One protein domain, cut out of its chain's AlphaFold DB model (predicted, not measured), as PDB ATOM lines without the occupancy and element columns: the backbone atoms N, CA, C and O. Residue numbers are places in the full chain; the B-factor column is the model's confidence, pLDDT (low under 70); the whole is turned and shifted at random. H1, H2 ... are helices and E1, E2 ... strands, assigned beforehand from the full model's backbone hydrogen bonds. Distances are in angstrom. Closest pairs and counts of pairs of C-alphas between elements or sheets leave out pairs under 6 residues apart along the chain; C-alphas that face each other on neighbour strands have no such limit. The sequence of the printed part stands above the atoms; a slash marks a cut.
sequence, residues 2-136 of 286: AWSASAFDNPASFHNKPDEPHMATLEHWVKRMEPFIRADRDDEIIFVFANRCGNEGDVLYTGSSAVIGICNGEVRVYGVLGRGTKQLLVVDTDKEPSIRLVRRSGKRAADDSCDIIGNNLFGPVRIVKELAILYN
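Overview. This is residues 2 to 136 of the 286 residues of an uncharacterized protein of Magnaporthe grisea (UniProt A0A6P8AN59). A strongly twisted sheet of five strands has the helix H2 over one face, and the hairpin of E2 and E3 extends from the end of the sheet where E1 stops and E4 starts, with the short helix H1 near that hairpin. Two stretches stick out and make the length: residues 106 to 111, in the loop between E6 and E7, and the tail of residues 129 to 136. The printed part has 135 residues with three named helices and then seven named strands along the chain, H1 H2 H3 E1 E2 E3 E4 E5 E6 E7; the large sheet is antiparallel in the order E1 E4 E5 E6 E7. The class is mixed, helices and strands, with under half of the residues in named elements. The whole is compact, with a radius of gyration of the C-alphas of 16.4 A, but elongated, spanning 60 by 36 by 23 A.

Along the chain. H1, residues 11 to 14, begins at C-alpha 11 (22.068, -7.855, -7.801). H2, residues 23 to 32, is 14.2 A long, and H3 is residues 34 to 38. E1 is residues 45 to 49, 13.1 A; E2 is residues 53 to 56 and E3 residues 59 to 62. E4, residues 66 to 71, is 16.5 A long, and E5, residues 74 to 80, is 17.1 A, from C-alpha 74 (33.865, -34.006, -22.710). E6 is residues 99 to 103, 13.2 A, and E7, residues 114 to 117, ends at C-alpha 117 (23.148, -32.892, -23.710).

Arrangement. E4, E5, E6 and E7 form a meander, each strand the antiparallel neighbour of the one before. E1 and E7 are edge strands. N 47 and O 68 of E1 and E4 are 2.7 A apart, within hydrogen-bond range, as are N 69 and O 76 of E4 and E5 at 2.7 A, N 77 and O 99 of E5 and E6 at 2.8 A, and N 100 and O 117 of E6 and E7 at 2.8 A. H2 is on the sheet at a height of 8.0 A, only just over E5 with 3 of its 10 C-alphas, and runs slantwise to the strands, at 40 degrees to E5 on the local plane. H3 only grazes the sheet, with residues 36 to 38; its closest C-alphas to E4 are those of Ile 37 and Ile 70, 6.4 A. E2 and E3 form a hairpin, with N 61 and O 54 2.8 A apart. H1 is not on the large sheet; its closest C-alphas to E3 are those of Pro 11 and Leu 60, 7.2 A. Every O i to N i+4 pair is within hydrogen-bond range in H2 and H3, while H1 is too short for one.

Size, cuts and confidence. The C-alphas farthest apart are those of Lys 107 and Asn 136, 62.8 A. The printed part has no cut. The link from E5 to E6 is long, with 18 residues. Mean pLDDT of the printed part is 70.5, and residues 2 to 15 and 102 to 136 are under 70.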
ATOM      1  N   ALA A   2      35.042 -18.133  -2.950       58.50
ATOM      2  CA  ALA A   2      33.728 -17.527  -3.160       58.50
ATOM      3  C   ALA A   2      33.808 -16.552  -4.339       58.50
ATOM      4  O   ALA A   2      34.708 -15.717  -4.378       58.50
ATOM      5  N   TRP A   3      32.915 -16.708  -5.316       65.56
ATOM      6  CA  TRP A   3      32.868 -15.874  -6.517       65.56
ATOM      7  C   TRP A   3      31.797 -14.803  -6.375       65.56
ATOM      8  O   TRP A   3      30.704 -15.094  -5.887       65.56
ATOM      9  N   SER A   4      32.108 -13.581  -6.810       69.75
ATOM     10  CA  SER A   4      31.132 -12.495  -6.816       69.75
ATOM     11  C   SER A   4      30.212 -12.602  -8.030       69.75
ATOM     12  O   SER A   4      30.678 -12.688  -9.166       69.75
ATOM     13  N   ALA A   5      28.906 -12.562  -7.793       62.72
ATOM     14  CA  ALA A   5      27.872 -12.531  -8.817       62.72
ATOM     15  C   ALA A   5      27.791 -11.174  -9.518       62.72
ATOM     16  O   ALA A   5      27.373 -11.107 -10.671       62.72
ATOM     17  N   SER A   6      28.265 -10.108  -8.864       60.50
ATOM     18  CA  SER A   6      28.303  -8.759  -9.443       60.50
ATOM     19  C   SER A   6      29.195  -8.649 -10.682       60.50
ATOM     20  O   SER A   6      29.069  -7.695 -11.441       60.50
ATOM     21  N   ALA A   7      30.080  -9.626 -10.912       60.78
ATOM     22  CA  ALA A   7      30.890  -9.699 -12.124       60.78
ATOM     23  C   ALA A   7      30.079 -10.095 -13.373       60.78
ATOM     24  O   ALA A   7      30.570  -9.933 -14.488       60.78
ATOM     25  N   PHE A   8      28.868 -10.633 -13.195       58.12
ATOM     26  CA  PHE A   8      28.073 -11.218 -14.275       58.12
ATOM     27  C   PHE A   8      26.625 -10.712 -14.326       58.12
ATOM     28  O   PHE A   8      26.065 -10.672 -15.416       58.12
ATOM     29  N   ASP A   9      26.030 -10.325 -13.193       60.94
ATOM     30  CA  ASP A   9      24.602 -10.001 -13.085       60.94
ATOM     31  C   ASP A   9      24.334  -8.741 -12.237       60.94
ATOM     32  O   ASP A   9      25.111  -8.366 -11.353       60.94
ATOM     33  N   ASN A  10      23.173  -8.115 -12.470       63.66
ATOM     34  CA  ASN A  10      22.613  -7.088 -11.588       63.66
ATOM     35  C   ASN A  10      22.122  -7.747 -10.275       63.66
ATOM     36  O   ASN A  10      21.346  -8.701 -10.343       63.66
ATOM     37  N   PRO A  11      22.484  -7.251  -9.073       62.91
ATOM     38  CA  PRO A  11      22.068  -7.855  -7.801       62.91
ATOM     39  C   PRO A  11      20.557  -8.106  -7.668       62.91
ATOM     40  O   PRO A  11      20.140  -9.095  -7.067       62.91
ATOM     41  N   ALA A  12      19.728  -7.253  -8.279       63.16
ATOM     42  CA  ALA A  12      18.272  -7.380  -8.240       63.16
ATOM     43  C   ALA A  12      17.731  -8.614  -8.992       63.16
ATOM     44  O   ALA A  12      16.720  -9.178  -8.582       63.16
ATOM     45  N   SER A  13      18.382  -9.061 -10.073       64.50
ATOM     46  CA  SER A  13      17.946 -10.248 -10.828       64.50
ATOM     47  C   SER A  13      18.402 -11.556 -10.184       64.50
ATOM     48  O   SER A  13      17.786 -12.600 -10.401       64.50
ATOM     49  N   PHE A  14      19.442 -11.501  -9.352       66.50
ATOM     50  CA  PHE A  14      20.062 -12.677  -8.752       66.50
ATOM     51  C   PHE A  14      19.146 -13.408  -7.758       66.50
ATOM     52  O   PHE A  14      19.192 -14.633  -7.650       66.50
ATOM     53  N   HIS A  15      18.274 -12.678  -7.060       68.94
ATOM     54  CA  HIS A  15      17.361 -13.250  -6.066       68.94
ATOM     55  C   HIS A  15      16.093 -13.869  -6.661       68.94
ATOM     56  O   HIS A  15      15.394 -14.598  -5.962       68.94
ATOM     57  N   ASN A  16      15.802 -13.626  -7.941       74.56
ATOM     58  CA  ASN A  16      14.540 -14.053  -8.546       74.56
ATOM     59  C   ASN A  16      14.438 -15.573  -8.715       74.56
ATOM     60  O   ASN A  16      13.336 -16.093  -8.869       74.56
ATOM     61  N   LYS A  17      15.575 -16.281  -8.702       79.75
ATOM     62  CA  LYS A  17      15.649 -17.729  -8.920       79.75
ATOM     63  C   LYS A  17      16.768 -18.375  -8.089       79.75
ATOM     64  O   LYS A  17      17.799 -18.763  -8.638       79.75
ATOM     65  N   PRO A  18      16.604 -18.469  -6.758       82.44
ATOM     66  CA  PRO A  18      17.662 -18.935  -5.863       82.44
ATOM     67  C   PRO A  18      18.015 -20.413  -6.073       82.44
ATOM     68  O   PRO A  18      19.171 -20.783  -5.871       82.44
ATOM     69  N   ASP A  19      17.049 -21.227  -6.504       83.56
ATOM     70  CA  ASP A  19      17.220 -22.664  -6.741       83.56
ATOM     71  C   ASP A  19      17.898 -22.970  -8.082       83.56
ATOM     72  O   ASP A  19      18.474 -24.042  -8.248       83.56
ATOM     73  N   GLU A  20      17.899 -22.024  -9.028       84.50
ATOM     74  CA  GLU A  20      18.593 -22.194 -10.302       84.50
ATOM     75  C   GLU A  20      20.089 -21.878 -10.154       84.50
ATOM     76  O   GLU A  20      20.469 -20.880  -9.520       84.50
ATOM     77  N   PRO A  21      20.975 -22.682 -10.763       86.75
ATOM     78  CA  PRO A  21      22.391 -22.361 -10.782       86.75
ATOM     79  C   PRO A  21      22.660 -21.081 -11.580       86.75
ATOM     80  O   PRO A  21      21.896 -20.653 -12.452       86.75
ATOM     81  N   HIS A  22      23.785 -20.448 -11.277       85.25
ATOM     82  CA  HIS A  22      24.269 -19.286 -12.001       85.25
ATOM     83  C   HIS A  22      25.038 -19.722 -13.256       85.25
ATOM     84  O   HIS A  22      26.256 -19.903 -13.225       85.25
ATOM     85  N   MET A  23      24.318 -19.907 -14.368       81.19
ATOM     86  CA  MET A  23      24.865 -20.476 -15.613       81.19
ATOM     87  C   MET A  23      26.098 -19.733 -16.141       81.19
ATOM     88  O   MET A  23      27.086 -20.380 -16.472       81.19
ATOM     89  N   ALA A  24      26.109 -18.396 -16.110       80.06
ATOM     90  CA  ALA A  24      27.265 -17.613 -16.559       80.06
ATOM     91  C   ALA A  24      28.546 -17.916 -15.756       80.06
ATOM     92  O   ALA A  24      29.654 -17.863 -16.288       80.06
ATOM     93  N   THR A  25      28.409 -18.292 -14.480       83.25
ATOM     94  CA  THR A  25      29.550 -18.697 -13.648       83.25
ATOM     95  C   THR A  25      30.042 -20.095 -14.013       83.25
ATOM     96  O   THR A  25      31.249 -20.294 -14.122       83.25
ATOM     97  N   LEU A  26      29.132 -21.044 -14.256       82.19
ATOM     98  CA  LEU A  26      29.502 -22.381 -14.728       82.19
ATOM     99  C   LEU A  26      30.214 -22.310 -16.083       82.19
ATOM    100  O   LEU A  26      31.282 -22.891 -16.248       82.19
ATOM    101  N   GLU A  27      29.670 -21.543 -17.031       81.50
ATOM    102  CA  GLU A  27      30.290 -21.315 -18.338       81.50
ATOM    103  C   GLU A  27      31.674 -20.679 -18.211       81.50
ATOM    104  O   GLU A  27      32.610 -21.077 -18.905       81.50
ATOM    105  N   HIS A  28      31.823 -19.705 -17.310       82.50
ATOM    106  CA  HIS A  28      33.117 -19.101 -17.032       82.50
ATOM    107  C   HIS A  28      34.130 -20.144 -16.540       82.50
ATOM    108  O   HIS A  28      35.256 -20.178 -17.036       82.50
ATOM    109  N   TRP A  29      33.748 -21.031 -15.614       85.56
ATOM    110  CA  TRP A  29      34.637 -22.100 -15.150       85.56
ATOM    111  C   TRP A  29      34.990 -23.086 -16.259       85.56
ATOM    112  O   TRP A  29      36.169 -23.380 -16.433       85.56
ATOM    113  N   VAL A  30      34.013 -23.526 -17.055       83.00
ATOM    114  CA  VAL A  30      34.252 -24.431 -18.190       83.00
ATOM    115  C   VAL A  30      35.224 -23.805 -19.194       83.00
ATOM    116  O   VAL A  30      36.183 -24.454 -19.603       83.00
ATOM    117  N   LYS A  31      35.067 -22.514 -19.521       82.38
ATOM    118  CA  LYS A  31      36.019 -21.782 -20.378       82.38
ATOM    119  C   LYS A  31      37.429 -21.752 -19.790       82.38
ATOM    120  O   LYS A  31      38.407 -21.887 -20.517       82.38
ATOM    121  N   ARG A  32      37.559 -21.590 -18.472       85.19
ATOM    122  CA  ARG A  32      38.864 -21.610 -17.785       85.19
ATOM    123  C   ARG A  32      39.468 -23.014 -17.711       85.19
ATOM    124  O   ARG A  32      40.680 -23.134 -17.569       85.19
ATOM    125  N   MET A  33      38.645 -24.050 -17.846       86.38
ATOM    126  CA  MET A  33      39.057 -25.450 -17.916       86.38
ATOM    127  C   MET A  33      39.446 -25.912 -19.322       86.38
ATOM    128  O   MET A  33      39.836 -27.066 -19.480       86.38
ATOM    129  N   GLU A  34      39.413 -25.035 -20.328       85.44
ATOM    130  CA  GLU A  34      39.785 -25.363 -21.711       85.44
ATOM    131  C   GLU A  34      41.114 -26.133 -21.846       85.44
ATOM    132  O   GLU A  34      41.127 -27.105 -22.603       85.44
ATOM    133  N   PRO A  35      42.187 -25.838 -21.078       85.62
ATOM    134  CA  PRO A  35      43.412 -26.634 -21.135       85.62
ATOM    135  C   PRO A  35      43.217 -28.110 -20.758       85.62
ATOM    136  O   PRO A  35      43.858 -28.971 -21.353       85.62
ATOM    137  N   PHE A  36      42.326 -28.414 -19.807       84.69
ATOM    138  CA  PHE A  36      42.007 -29.787 -19.393       84.69
ATOM    139  C   PHE A  36      41.088 -30.484 -20.392       84.69
ATOM    140  O   PHE A  36      41.246 -31.674 -20.642       84.69
ATOM    141  N   ILE A  37      40.161 -29.736 -20.991       82.88
ATOM    142  CA  ILE A  37      39.259 -30.245 -22.028       82.88
ATOM    143  C   ILE A  37      40.074 -30.613 -23.275       82.88
ATOM    144  O   ILE A  37      39.986 -31.728 -23.773       82.88
ATOM    145  N   ARG A  38      40.934 -29.706 -23.757       83.56
ATOM    146  CA  ARG A  38      41.756 -29.931 -24.956       83.56
ATOM    147  C   ARG A  38      42.857 -30.974 -24.753       83.56
ATOM    148  O   ARG A  38      43.347 -31.513 -25.738       83.56
ATOM    149  N   ALA A  39      43.256 -31.249 -23.510       83.81
ATOM    150  CA  ALA A  39      44.218 -32.308 -23.222       83.81
ATOM    151  C   ALA A  39      43.694 -33.710 -23.584       83.81
ATOM    152  O   ALA A  39      44.514 -34.614 -23.699       83.81
ATOM    153  N   ASP A  40      42.372 -33.866 -23.758       84.06
ATOM    154  CA  ASP A  40      41.715 -35.075 -24.275       84.06
ATOM    155  C   ASP A  40      42.207 -36.363 -23.598       84.06
ATOM    156  O   ASP A  40      42.680 -37.308 -24.223       84.06
ATOM    157  N   ARG A  41      42.188 -36.339 -22.265       81.06
ATOM    158  CA  ARG A  41      42.729 -37.414 -21.440       81.06
ATOM    159  C   ARG A  41      41.730 -38.552 -21.280       81.06
ATOM    160  O   ARG A  41      40.559 -38.307 -20.983       81.06
ATOM    161  N   ASP A  42      42.252 -39.775 -21.343       82.81
ATOM    162  CA  ASP A  42      41.496 -41.004 -21.081       82.81
ATOM    163  C   ASP A  42      41.063 -41.126 -19.609       82.81
ATOM    164  O   ASP A  42      40.032 -41.730 -19.300       82.81
ATOM    165  N   ASP A  43      41.850 -40.575 -18.677       85.62
ATOM    166  CA  ASP A  43      41.525 -40.551 -17.255       85.62
ATOM    167  C   ASP A  43      40.640 -39.357 -16.889       85.62
ATOM    168  O   ASP A  43      40.921 -38.209 -17.232       85.62
ATOM    169  N   GLU A  44      39.565 -39.634 -16.147       88.19
ATOM    170  CA  GLU A  44      38.632 -38.602 -15.713       88.19
ATOM    171  C   GLU A  44      39.182 -37.785 -14.540       88.19
ATOM    172  O   GLU A  44      39.513 -38.320 -13.477       88.19
ATOM    173  N   ILE A  45      39.213 -36.464 -14.721       88.69
ATOM    174  CA  ILE A  45      39.557 -35.505 -13.670       88.69
ATOM    175  C   ILE A  45      38.269 -34.928 -13.092       88.69
ATOM    176  O   ILE A  45      37.493 -34.297 -13.809       88.69
ATOM    177  N   ILE A  46      38.067 -35.105 -11.784       90.88
ATOM    178  CA  ILE A  46      36.912 -34.570 -11.058       90.88
ATOM    179  C   ILE A  46      37.270 -33.243 -10.384       90.88
ATOM    180  O   ILE A  46      38.180 -33.163  -9.557       90.88
ATOM    181  N   PHE A  47      36.488 -32.219 -10.691       88.25
ATOM    182  CA  PHE A  47      36.501 -30.901 -10.080       88.25
ATOM    183  C   PHE A  47      35.313 -30.750  -9.132       88.25
ATOM    184  O   PHE A  47      34.161 -30.978  -9.506       88.25
ATOM    185  N   VAL A  48      35.597 -30.321  -7.903       90.62
ATOM    186  CA  VAL A  48      34.588 -30.062  -6.871       90.62
ATOM    187  C   VAL A  48      34.616 -28.581  -6.515       90.62
ATOM    188  O   VAL A  48      35.605 -28.069  -5.991       90.62
ATOM    189  N   PHE A  49      33.510 -27.896  -6.787       86.50
ATOM    190  CA  PHE A  49      33.299 -26.494  -6.456       86.50
ATOM    191  C   PHE A  49      32.407 -26.387  -5.225       86.50
ATOM    192  O   PHE A  49      31.220 -26.700  -5.283       86.50
ATOM    193  N   ALA A  50      32.977 -25.910  -4.122       87.62
ATOM    194  CA  ALA A  50      32.260 -25.617  -2.886       87.62
ATOM    195  C   ALA A  50      32.223 -24.101  -2.674       87.62
ATOM    196  O   ALA A  50      33.153 -23.496  -2.127       87.62
ATOM    197  N   ASN A  51      31.158 -23.480  -3.172       88.06
ATOM    198  CA  ASN A  51      30.988 -22.041  -3.148       88.06
ATOM    199  C   ASN A  51      30.034 -21.603  -2.048       88.06
ATOM    200  O   ASN A  51      29.027 -22.240  -1.743       88.06
ATOM    201  N   ARG A  52      30.333 -20.431  -1.498       85.06
ATOM    202  CA  ARG A  52      29.403 -19.702  -0.643       85.06
ATOM    203  C   ARG A  52      28.239 -19.153  -1.474       85.06
ATOM    204  O   ARG A  52      28.435 -18.764  -2.623       85.06
ATOM    205  N   CYS A  53      27.059 -19.074  -0.869       84.31
ATOM    206  CA  CYS A  53      25.891 -18.360  -1.384       84.31
ATOM    207  C   CYS A  53      25.471 -17.253  -0.400       84.31
ATOM    208  O   CYS A  53      25.907 -17.243   0.756       84.31
ATOM    209  N   GLY A  54      24.617 -16.333  -0.849       82.69
ATOM    210  CA  GLY A  54      24.157 -15.190  -0.052       82.69
ATOM    211  C   GLY A  54      25.027 -13.949  -0.242       82.69
ATOM    212  O   GLY A  54      25.751 -13.847  -1.228       82.69
ATOM    213  N   ASN A  55      24.945 -12.999   0.683       83.25
ATOM    214  CA  ASN A  55      25.634 -11.714   0.615       83.25
ATOM    215  C   ASN A  55      26.432 -11.421   1.894       83.25
ATOM    216  O   ASN A  55      26.115 -11.918   2.973       83.25
ATOM    217  N   GLU A  56      27.483 -10.617   1.758       82.25
ATOM    218  CA  GLU A  56      28.250 -10.054   2.869       82.25
ATOM    219  C   GLU A  56      28.646  -8.620   2.508       82.25
ATOM    220  O   GLU A  56      29.414  -8.396   1.569       82.25
ATOM    221  N   GLY A  57      28.073  -7.641   3.215       83.38
ATOM    222  CA  GLY A  57      28.146  -6.237   2.804       83.38
ATOM    223  C   GLY A  57      27.597  -6.054   1.385       83.38
ATOM    224  O   GLY A  57      26.500  -6.522   1.080       83.38
ATOM    225  N   ASP A  58      28.402  -5.443   0.517       80.62
ATOM    226  CA  ASP A  58      28.064  -5.200  -0.893       80.62
ATOM    227  C   ASP A  58      28.472  -6.353  -1.830       80.62
ATOM    228  O   ASP A  58      28.299  -6.273  -3.050       80.62
ATOM    229  N   VAL A  59      29.027  -7.442  -1.287       80.12
ATOM    230  CA  VAL A  59      29.449  -8.605  -2.075       80.12
ATOM    231  C   VAL A  59      28.326  -9.631  -2.123       80.12
ATOM    232  O   VAL A  59      27.862 -10.123  -1.096       80.12
ATOM    233  N   LEU A  60      27.923 -10.002  -3.337       82.62
ATOM    234  CA  LEU A  60      26.934 -11.043  -3.593       82.62
ATOM    235  C   LEU A  60      27.634 -12.298  -4.099       82.62
ATOM    236  O   LEU A  60      28.302 -12.254  -5.126       82.62
ATOM    237  N   TYR A  61      27.482 -13.422  -3.409       86.50
ATOM    238  CA  TYR A  61      28.132 -14.671  -3.787       86.50
ATOM    239  C   TYR A  61      27.287 -15.497  -4.756       86.50
ATOM    240  O   TYR A  61      26.081 -15.650  -4.570       86.50
ATOM    241  N   THR A  62      27.939 -16.091  -5.757       84.94
ATOM    242  CA  THR A  62      27.287 -16.832  -6.852       84.94
ATOM    243  C   THR A  62      26.638 -18.154  -6.443       84.94
ATOM    244  O   THR A  62      25.868 -18.706  -7.235       84.94
ATOM    245  N   GLY A  63      26.966 -18.709  -5.268       88.50
ATOM    246  CA  GLY A  63      26.592 -20.079  -4.910       88.50
ATOM    247  C   GLY A  63      27.036 -21.052  -5.998       88.50
ATOM    248  O   GLY A  63      28.194 -21.032  -6.424       88.50
ATOM    249  N   SER A  64      26.097 -21.852  -6.507       89.12
ATOM    250  CA  SER A  64      26.323 -22.706  -7.683       89.12
ATOM    251  C   SER A  64      27.436 -23.738  -7.489       89.12
ATOM    252  O   SER A  64      28.189 -24.037  -8.414       89.12
ATOM    253  N   SER A  65      27.561 -24.262  -6.267       88.88
ATOM    254  CA  SER A  65      28.458 -25.378  -5.957       88.88
ATOM    255  C   SER A  65      28.164 -26.562  -6.879       88.88
ATOM    256  O   SER A  65      26.999 -26.866  -7.127       88.88
ATOM    257  N   ALA A  66      29.200 -27.220  -7.389       90.25
ATOM    258  CA  ALA A  66      29.078 -28.183  -8.479       90.25
ATOM    259  C   ALA A  66      30.126 -29.295  -8.395       90.25
ATOM    260  O   ALA A  66      31.226 -29.082  -7.884       90.25
ATOM    261  N   VAL A  67      29.806 -30.455  -8.967       89.56
ATOM    262  CA  VAL A  67      30.773 -31.525  -9.241       89.56
ATOM    263  C   VAL A  67      30.813 -31.774 -10.744       89.56
ATOM    264  O   VAL A  67      29.789 -32.100 -11.352       89.56
ATOM    265  N   ILE A  68      31.992 -31.593 -11.334       89.81
ATOM    266  CA  ILE A  68      32.224 -31.639 -12.778       89.81
ATOM    267  C   ILE A  68      33.390 -32.585 -13.067       89.81
ATOM    268  O   ILE A  68      34.450 -32.436 -12.480       89.81
ATOM    269  N   GLY A  69      33.211 -33.537 -13.973       89.56
ATOM    270  CA  GLY A  69      34.262 -34.364 -14.546       89.56
ATOM    271  C   GLY A  69      34.697 -33.868 -15.921       89.56
ATOM    272  O   GLY A  69      33.903 -33.280 -16.656       89.56
ATOM    273  N   ILE A  70      35.955 -34.104 -16.278       87.88
ATOM    274  CA  ILE A  70      36.471 -33.921 -17.638       87.88
ATOM    275  C   ILE A  70      37.163 -35.214 -18.054       87.88
ATOM    276  O   ILE A  70      38.061 -35.680 -17.353       87.88
ATOM    277  N   CYS A  71      36.732 -35.790 -19.172       87.94
ATOM    278  CA  CYS A  71      37.251 -37.043 -19.720       87.94
ATOM    279  C   CYS A  71      37.003 -37.061 -21.230       87.94
ATOM    280  O   CYS A  71      35.900 -36.726 -21.659       87.94
ATOM    281  N   ASN A  72      38.005 -37.440 -22.026       86.44
ATOM    282  CA  ASN A  72      37.931 -37.517 -23.493       86.44
ATOM    283  C   ASN A  72      37.402 -36.229 -24.153       86.44
ATOM    284  O   ASN A  72      36.511 -36.263 -25.003       86.44
ATOM    285  N   GLY A  73      37.852 -35.069 -23.663       82.50
ATOM    286  CA  GLY A  73      37.418 -33.769 -24.178       82.50
ATOM    287  C   GLY A  73      35.949 -33.425 -23.912       82.50
ATOM    288  O   GLY A  73      35.468 -32.391 -24.379       82.50
ATOM    289  N   GLU A  74      35.240 -34.242 -23.132       85.00
ATOM    290  CA  GLU A  74      33.865 -34.006 -22.710       85.00
ATOM    291  C   GLU A  74      33.822 -33.480 -21.278       85.00
ATOM    292  O   GLU A  74      34.534 -33.962 -20.393       85.00
ATOM    293  N   VAL A  75      32.928 -32.522 -21.030       87.50
ATOM    294  CA  VAL A  75      32.629 -32.055 -19.672       87.50
ATOM    295  C   VAL A  75      31.391 -32.781 -19.167       87.50
ATOM    296  O   VAL A  75      30.333 -32.737 -19.788       87.50
ATOM    297  N   ARG A  76      31.501 -33.430 -18.015       89.81
ATOM    298  CA  ARG A  76      30.453 -34.219 -17.366       89.81
ATOM    299  C   ARG A  76      30.010 -33.513 -16.098       89.81
ATOM    300  O   ARG A  76      30.800 -33.325 -15.189       89.81
ATOM    301  N   VAL A  77      28.753 -33.112 -15.992       88.75
ATOM    302  CA  VAL A  77      28.234 -32.463 -14.783       88.75
ATOM    303  C   VAL A  77      27.463 -33.493 -13.972       88.75
ATOM    304  O   VAL A  77      26.418 -33.979 -14.402       88.75
ATOM    305  N   TYR A  78      27.969 -33.822 -12.787       85.56
ATOM    306  CA  TYR A  78      27.349 -34.797 -11.891       85.56
ATOM    307  C   TYR A  78      26.238 -34.172 -11.051       85.56
ATOM    308  O   TYR A  78      25.205 -34.799 -10.826       85.56
ATOM    309  N   GLY A  79      26.405 -32.915 -10.647       86.81
ATOM    310  CA  GLY A  79      25.366 -32.162  -9.958       86.81
ATOM    311  C   GLY A  79      25.775 -30.719  -9.712       86.81
ATOM    312  O   GLY A  79      26.966 -30.399  -9.687       86.81
ATOM    313  N   VAL A  80      24.774 -29.857  -9.536       88.69
ATOM    314  CA  VAL A  80      24.939 -28.427  -9.266       88.69
ATOM    315  C   VAL A  80      23.853 -27.967  -8.292       88.69
ATOM    316  O   VAL A  80      22.703 -28.389  -8.406       88.69
ATOM    317  N   LEU A  81      24.211 -27.107  -7.339       88.00
ATOM    318  CA  LEU A  81      23.276 -26.436  -6.435       88.00
ATOM    319  C   LEU A  81      22.809 -25.087  -6.987       88.00
ATOM    320  O   LEU A  81      23.471 -24.464  -7.814       88.00
ATOM    321  N   GLY A  82      21.687 -24.592  -6.472       86.69
ATOM    322  CA  GLY A  82      21.192 -23.260  -6.803       86.69
ATOM    323  C   GLY A  82      22.116 -22.140  -6.320       86.69
ATOM    324  O   GLY A  82      22.857 -22.284  -5.340       86.69
ATOM    325  N   ARG A  83      22.043 -20.984  -6.981       86.06
ATOM    326  CA  ARG A  83      22.859 -19.797  -6.675       86.06
ATOM    327  C   ARG A  83      22.614 -19.200  -5.281       86.06
ATOM    328  O   ARG A  83      23.500 -18.569  -4.710       86.06
ATOM    329  N   GLY A  84      21.428 -19.420  -4.712       84.19
ATOM    330  CA  GLY A  84      20.997 -18.883  -3.417       84.19
ATOM    331  C   GLY A  84      20.702 -19.939  -2.349       84.19
ATOM    332  O   GLY A  84      20.153 -19.599  -1.303       84.19
ATOM    333  N   THR A  85      21.025 -21.211  -2.593       76.88
ATOM    334  CA  THR A  85      20.606 -22.317  -1.714       76.88
ATOM    335  C   THR A  85      21.684 -22.712  -0.707       76.88
ATOM    336  O   THR A  85      22.862 -22.827  -1.043       76.88
ATOM    337  N   LYS A  86      21.284 -22.942   0.549       85.00
ATOM    338  CA  LYS A  86      22.133 -23.563   1.578       85.00
ATOM    339  C   LYS A  86      21.825 -25.057   1.617       85.00
ATOM    340  O   LYS A  86      20.905 -25.478   2.312       85.00
ATOM    341  N   GLN A  87      22.541 -25.837   0.817       80.12
ATOM    342  CA  GLN A  87      22.303 -27.272   0.650       80.12
ATOM    343  C   GLN A  87      23.620 -28.051   0.598       80.12
ATOM    344  O   GLN A  87      24.680 -27.485   0.333       80.12
ATOM    345  N   LEU A  88      23.532 -29.359   0.848       84.19
ATOM    346  CA  LEU A  88      24.635 -30.300   0.688       84.19
ATOM    347  C   LEU A  88      24.477 -31.029  -0.649       84.19
ATOM    348  O   LEU A  88      23.457 -31.675  -0.887       84.19
ATOM    349  N   LEU A  89      25.495 -30.948  -1.503       83.44
ATOM    350  CA  LEU A  89      25.546 -31.702  -2.751       83.44
ATOM    351  C   LEU A  89      26.258 -33.034  -2.515       83.44
ATOM    352  O   LEU A  89      27.452 -33.053  -2.230       83.44
ATOM    353  N   VAL A  90      25.526 -34.137  -2.662       84.62
ATOM    354  CA  VAL A  90      26.083 -35.496  -2.643       84.62
ATOM    355  C   VAL A  90      25.843 -36.120  -4.008       84.62
ATOM    356  O   VAL A  90      24.698 -36.220  -4.449       84.62
ATOM    357  N   VAL A  91      26.918 -36.532  -4.674       81.88
ATOM    358  CA  VAL A  91      26.867 -37.175  -5.990       81.88
ATOM    359  C   VAL A  91      27.657 -38.476  -5.974       81.88
ATOM    360  O   VAL A  91      28.617 -38.626  -5.223       81.88
ATOM    361  N   ASP A  92      27.238 -39.405  -6.822       83.00
ATOM    362  CA  ASP A  92      27.928 -40.662  -7.082       83.00
ATOM    363  C   ASP A  92      28.549 -40.571  -8.478       83.00
ATOM    364  O   ASP A  92      27.829 -40.553  -9.478       83.00
ATOM    365  N   THR A  93      29.875 -40.440  -8.544       83.50
ATOM    366  CA  THR A  93      30.597 -40.216  -9.804       83.50
ATOM    367  C   THR A  93      30.787 -41.486 -10.631       83.50
ATOM    368  O   THR A  93      31.198 -41.392 -11.784       83.50
ATOM    369  N   ASP A  94      30.470 -42.661 -10.075       84.12
ATOM    370  CA  ASP A  94      30.477 -43.925 -10.820       84.12
ATOM    371  C   ASP A  94      29.209 -44.088 -11.685       84.12
ATOM    372  O   ASP A  94      29.146 -44.966 -12.552       84.12
ATOM    373  N   LYS A  95      28.189 -43.245 -11.463       82.12
ATOM    374  CA  LYS A  95      26.957 -43.193 -12.262       82.12
ATOM    375  C   LYS A  95      27.094 -42.249 -13.450       82.12
ATOM    376  O   LYS A  95      28.015 -41.440 -13.527       82.12
ATOM    377  N   GLU A  96      26.155 -42.344 -14.389       80.19
ATOM    378  CA  GLU A  96      26.133 -41.417 -15.518       80.19
ATOM    379  C   GLU A  96      25.943 -39.964 -15.053       80.19
ATOM    380  O   GLU A  96      25.157 -39.706 -14.135       80.19
ATOM    381  N   PRO A  97      26.643 -39.007 -15.688       84.19
ATOM    382  CA  PRO A  97      26.502 -37.601 -15.353       84.19
ATOM    383  C   PRO A  97      25.118 -37.078 -15.744       84.19
ATOM    384  O   PRO A  97      24.540 -37.487 -16.752       84.19
ATOM    385  N   SER A  98      24.629 -36.112 -14.971       74.56
ATOM    386  CA  SER A  98      23.340 -35.448 -15.184       74.56
ATOM    387  C   SER A  98      23.303 -34.679 -16.515       74.56
ATOM    388  O   SER A  98      22.267 -34.627 -17.181       74.56
ATOM    389  N   ILE A  99      24.443 -34.098 -16.912       78.62
ATOM    390  CA  ILE A  99      24.641 -33.380 -18.179       78.62
ATOM    391  C   ILE A  99      26.011 -33.716 -18.761       78.62
ATOM    392  O   ILE A  99      26.992 -33.849 -18.029       78.62
ATOM    393  N   ARG A 100      26.094 -33.768 -20.091       78.56
ATOM    394  CA  ARG A 100      27.352 -33.749 -20.840       78.56
ATOM    395  C   ARG A 100      27.406 -32.507 -21.720       78.56
ATOM    396  O   ARG A 100      26.438 -32.203 -22.414       78.56
ATOM    397  N   LEU A 101      28.525 -31.790 -21.685       71.94
ATOM    398  CA  LEU A 101      28.828 -30.733 -22.643       71.94
ATOM    399  C   LEU A 101      29.825 -31.288 -23.646       71.94
ATOM    400  O   LEU A 101      30.943 -31.661 -23.279       71.94
ATOM    401  N   VAL A 102      29.403 -31.337 -24.904       64.38
ATOM    402  CA  VAL A 102      30.232 -31.814 -26.009       64.38
ATOM    403  C   VAL A 102      30.588 -30.621 -26.883       64.38
ATOM    404  O   VAL A 102      29.724 -29.828 -27.271       64.38
ATOM    405  N   ARG A 103      31.877 -30.476 -27.196       56.59
ATOM    406  CA  ARG A 103      32.342 -29.462 -28.144       56.59
ATOM    407  C   ARG A 103      31.954 -29.899 -29.556       56.59
ATOM    408  O   ARG A 103      32.383 -30.959 -30.008       56.59
ATOM    409  N   ARG A 104      31.195 -29.083 -30.296       53.69
ATOM    410  CA  ARG A 104      31.019 -29.326 -31.735       53.69
ATOM    411  C   ARG A 104      32.335 -29.049 -32.453       53.69
ATOM    412  O   ARG A 104      32.838 -27.930 -32.428       53.69
ATOM    413  N   SER A 105      32.863 -30.031 -33.176       44.97
ATOM    414  CA  SER A 105      33.932 -29.801 -34.150       44.97
ATOM    415  C   SER A 105      33.350 -29.161 -35.422       44.97
ATOM    416  O   SER A 105      33.164 -29.823 -36.445       44.97
ATOM    417  N   GLY A 106      32.999 -27.876 -35.362       41.44
ATOM    418  CA  GLY A 106      32.593 -27.089 -36.527       41.44
ATOM    419  C   GLY A 106      33.804 -26.434 -37.194       41.44
ATOM    420  O   GLY A 106      34.551 -25.705 -36.551       41.44
ATOM    421  N   LYS A 107      34.016 -26.657 -38.499       36.25
ATOM    422  CA  LYS A 107      35.007 -25.921 -39.307       36.25
ATOM    423  C   LYS A 107      34.629 -24.433 -39.389       36.25
ATOM    424  O   LYS A 107      34.006 -24.032 -40.366       36.25
ATOM    425  N   ARG A 108      34.990 -23.632 -38.383       36.62
ATOM    426  CA  ARG A 108      35.241 -22.173 -38.410       36.62
ATOM    427  C   ARG A 108      35.495 -21.720 -36.971       36.62
ATOM    428  O   ARG A 108      34.633 -21.877 -36.118       36.62
ATOM    429  N   ALA A 109      36.659 -21.126 -36.727       41.97
ATOM    430  CA  ALA A 109      37.146 -20.662 -35.422       41.97
ATOM    431  C   ALA A 109      36.375 -19.454 -34.827       41.97
ATOM    432  O   ALA A 109      36.963 -18.639 -34.127       41.97
ATOM    433  N   ALA A 110      35.087 -19.297 -35.140       43.44
ATOM    434  CA  ALA A 110      34.269 -18.157 -34.719       43.44
ATOM    435  C   ALA A 110      32.970 -18.554 -33.993       43.44
ATOM    436  O   ALA A 110      32.229 -17.667 -33.585       43.44
ATOM    437  N   ASP A 111      32.696 -19.850 -33.815       43.25
ATOM    438  CA  ASP A 111      31.490 -20.334 -33.132       43.25
ATOM    439  C   ASP A 111      31.842 -21.519 -32.213       43.25
ATOM    440  O   ASP A 111      31.545 -22.678 -32.497       43.25
ATOM    441  N   ASP A 112      32.571 -21.227 -31.130       45.41
ATOM    442  CA  ASP A 112      32.822 -22.172 -30.032       45.41
ATOM    443  C   ASP A 112      31.583 -22.210 -29.110       45.41
ATOM    444  O   ASP A 112      31.600 -21.721 -27.978       45.41
ATOM    445  N   SER A 113      30.474 -22.760 -29.608       42.16
ATOM    446  CA  SER A 113      29.290 -23.067 -28.799       42.16
ATOM    447  C   SER A 113      29.354 -24.507 -28.270       42.16
ATOM    448  O   SER A 113      29.721 -25.448 -28.977       42.16
ATOM    449  N   CYS A 114      29.045 -24.681 -26.982       46.47
ATOM    450  CA  CYS A 114      28.941 -25.992 -26.336       46.47
ATOM    451  C   CYS A 114      27.481 -26.446 -26.357       46.47
ATOM    452  O   CYS A 114      26.607 -25.693 -25.927       46.47
ATOM    453  N   ASP A 115      27.216 -27.674 -26.798       44.12
ATOM    454  CA  ASP A 115      25.876 -28.249 -26.696       44.12
ATOM    455  C   ASP A 115      25.680 -28.897 -25.331       44.12
ATOM    456  O   ASP A 115      26.483 -29.730 -24.908       44.12
ATOM    457  N   ILE A 116      24.583 -28.541 -24.663       50.75
ATOM    458  CA  ILE A 116      24.143 -29.191 -23.430       50.75
ATOM    459  C   ILE A 116      23.326 -30.429 -23.808       50.75
ATOM    460  O   ILE A 116      22.208 -30.305 -24.304       50.75
ATOM    461  N   ILE A 117      23.864 -31.622 -23.556       46.19
ATOM    462  CA  ILE A 117      23.148 -32.892 -23.710       46.19
ATOM    463  C   ILE A 117      22.792 -33.405 -22.307       46.19
ATOM    464  O   ILE A 117      23.662 -33.869 -21.571       46.19
ATOM    465  N   GLY A 118      21.520 -33.307 -21.909       45.75
ATOM    466  CA  GLY A 118      21.035 -33.837 -20.628       45.75
ATOM    467  C   GLY A 118      19.615 -33.388 -20.279       45.75
ATOM    468  O   GLY A 118      19.202 -32.287 -20.632       45.75
ATOM    469  N   ASN A 119      18.867 -34.248 -19.577       37.28
ATOM    470  CA  ASN A 119      17.428 -34.063 -19.339       37.28
ATOM    471  C   ASN A 119      17.083 -33.477 -17.957       37.28
ATOM    472  O   ASN A 119      15.912 -33.210 -17.714       37.28
ATOM    473  N   ASN A 120      18.055 -33.274 -17.054       45.12
ATOM    474  CA  ASN A 120      17.832 -32.685 -15.725       45.12
ATOM    475  C   ASN A 120      19.125 -32.074 -15.151       45.12
ATOM    476  O   ASN A 120      19.977 -32.786 -14.630       45.12
ATOM    477  N   LEU A 121      19.260 -30.742 -15.207       48.50
ATOM    478  CA  LEU A 121      20.355 -29.984 -14.564       48.50
ATOM    479  C   LEU A 121      20.347 -30.145 -13.033       48.50
ATOM    480  O   LEU A 121      21.389 -30.116 -12.379       48.50
ATOM    481  N   PHE A 122      19.157 -30.373 -12.484       44.41
ATOM    482  CA  PHE A 122      18.927 -30.750 -11.103       44.41
ATOM    483  C   PHE A 122      18.962 -32.278 -11.042       44.41
ATOM    484  O   PHE A 122      17.936 -32.935 -11.214       44.41
ATOM    485  N   GLY A 123      20.147 -32.865 -10.845       39.44
ATOM    486  CA  GLY A 123      20.254 -34.280 -10.463       39.44
ATOM    487  C   GLY A 123      19.420 -34.575  -9.200       39.44
ATOM    488  O   GLY A 123      18.764 -33.674  -8.677       39.44
ATOM    489  N   PRO A 124      19.415 -35.801  -8.653       37.91
ATOM    490  CA  PRO A 124      18.695 -36.091  -7.414       37.91
ATOM    491  C   PRO A 124      19.309 -35.309  -6.235       37.91
ATOM    492  O   PRO A 124      20.132 -35.823  -5.479       37.91
ATOM    493  N   VAL A 125      18.915 -34.043  -6.083       35.50
ATOM    494  CA  VAL A 125      19.223 -33.181  -4.949       35.50
ATOM    495  C   VAL A 125      18.432 -33.751  -3.787       35.50
ATOM    496  O   VAL A 125      17.220 -33.567  -3.682       35.50
ATOM    497  N   ARG A 126      19.106 -34.492  -2.910       35.97
ATOM    498  CA  ARG A 126      18.494 -34.891  -1.646       35.97
ATOM    499  C   ARG A 126      18.395 -33.646  -0.772       35.97
ATOM    500  O   ARG A 126      19.375 -33.213  -0.171       35.97
ATOM    501  N   ILE A 127      17.205 -33.056  -0.714       29.62
ATOM    502  CA  ILE A 127      16.882 -32.036   0.281       29.62
ATOM    503  C   ILE A 127      16.926 -32.735   1.641       29.62
ATOM    504  O   ILE A 127      16.161 -33.663   1.893       29.62
ATOM    505  N   VAL A 128      17.802 -32.283   2.538       31.41
ATOM    506  CA  VAL A 128      17.962 -32.805   3.911       31.41
ATOM    507  C   VAL A 128      16.764 -32.418   4.805       31.41
ATOM    508  O   VAL A 128      16.924 -32.056   5.963       31.41
ATOM    509  N   LYS A 129      15.532 -32.439   4.278       27.14
ATOM    510  CA  LYS A 129      14.308 -32.376   5.090       27.14
ATOM    511  C   LYS A 129      13.884 -33.764   5.574       27.14
ATOM    512  O   LYS A 129      13.332 -33.860   6.658       27.14
ATOM    513  N   GLU A 130      14.191 -34.831   4.836       25.05
ATOM    514  CA  GLU A 130      13.782 -36.199   5.209       25.05
ATOM    515  C   GLU A 130      14.751 -36.927   6.151       25.05
ATOM    516  O   GLU A 130      14.356 -37.895   6.792       25.05
ATOM    517  N   LEU A 131      15.993 -36.454   6.307       28.67
ATOM    518  CA  LEU A 131      16.918 -36.978   7.328       28.67
ATOM    519  C   LEU A 131      16.772 -36.264   8.684       28.67
ATOM    520  O   LEU A 131      17.405 -36.653   9.659       28.67
ATOM    521  N   ALA A 132      15.929 -35.232   8.748       23.86
ATOM    522  CA  ALA A 132      15.654 -34.442   9.939       23.86
ATOM    523  C   ALA A 132      14.252 -34.757  10.478       23.86
ATOM    524  O   ALA A 132      13.380 -33.889  10.498       23.86
ATOM    525  N   ILE A 133      14.004 -35.993  10.920       22.31
ATOM    526  CA  ILE A 133      12.875 -36.243  11.823       22.31
ATOM    527  C   ILE A 133      13.410 -36.421  13.243       22.31
ATOM    528  O   ILE A 133      14.141 -37.358  13.546       22.31
ATOM    529  N   LEU A 134      12.939 -35.496  14.087       23.91
ATOM    530  CA  LEU A 134      12.971 -35.448  15.547       23.91
ATOM    531  C   LEU A 134      14.221 -34.863  16.234       23.91
ATOM    532  O   LEU A 134      14.842 -35.501  17.075       23.91
ATOM    533  N   TYR A 135      14.472 -33.567  16.028       23.02
ATOM    534  CA  TYR A 135      14.825 -32.719  17.174       23.02
ATOM    535  C   TYR A 135      13.726 -31.681  17.386       23.02
ATOM    536  O   TYR A 135      13.520 -30.756  16.605       23.02
ATOM    537  N   ASN A 136      12.931 -31.946  18.416       23.22
ATOM    538  CA  ASN A 136      11.729 -31.216  18.756       23.22
ATOM    539  C   ASN A 136      12.104 -29.846  19.350       23.22
ATOM    540  O   ASN A 136      12.660 -29.763  20.439       23.22
TER     541      ASN A 136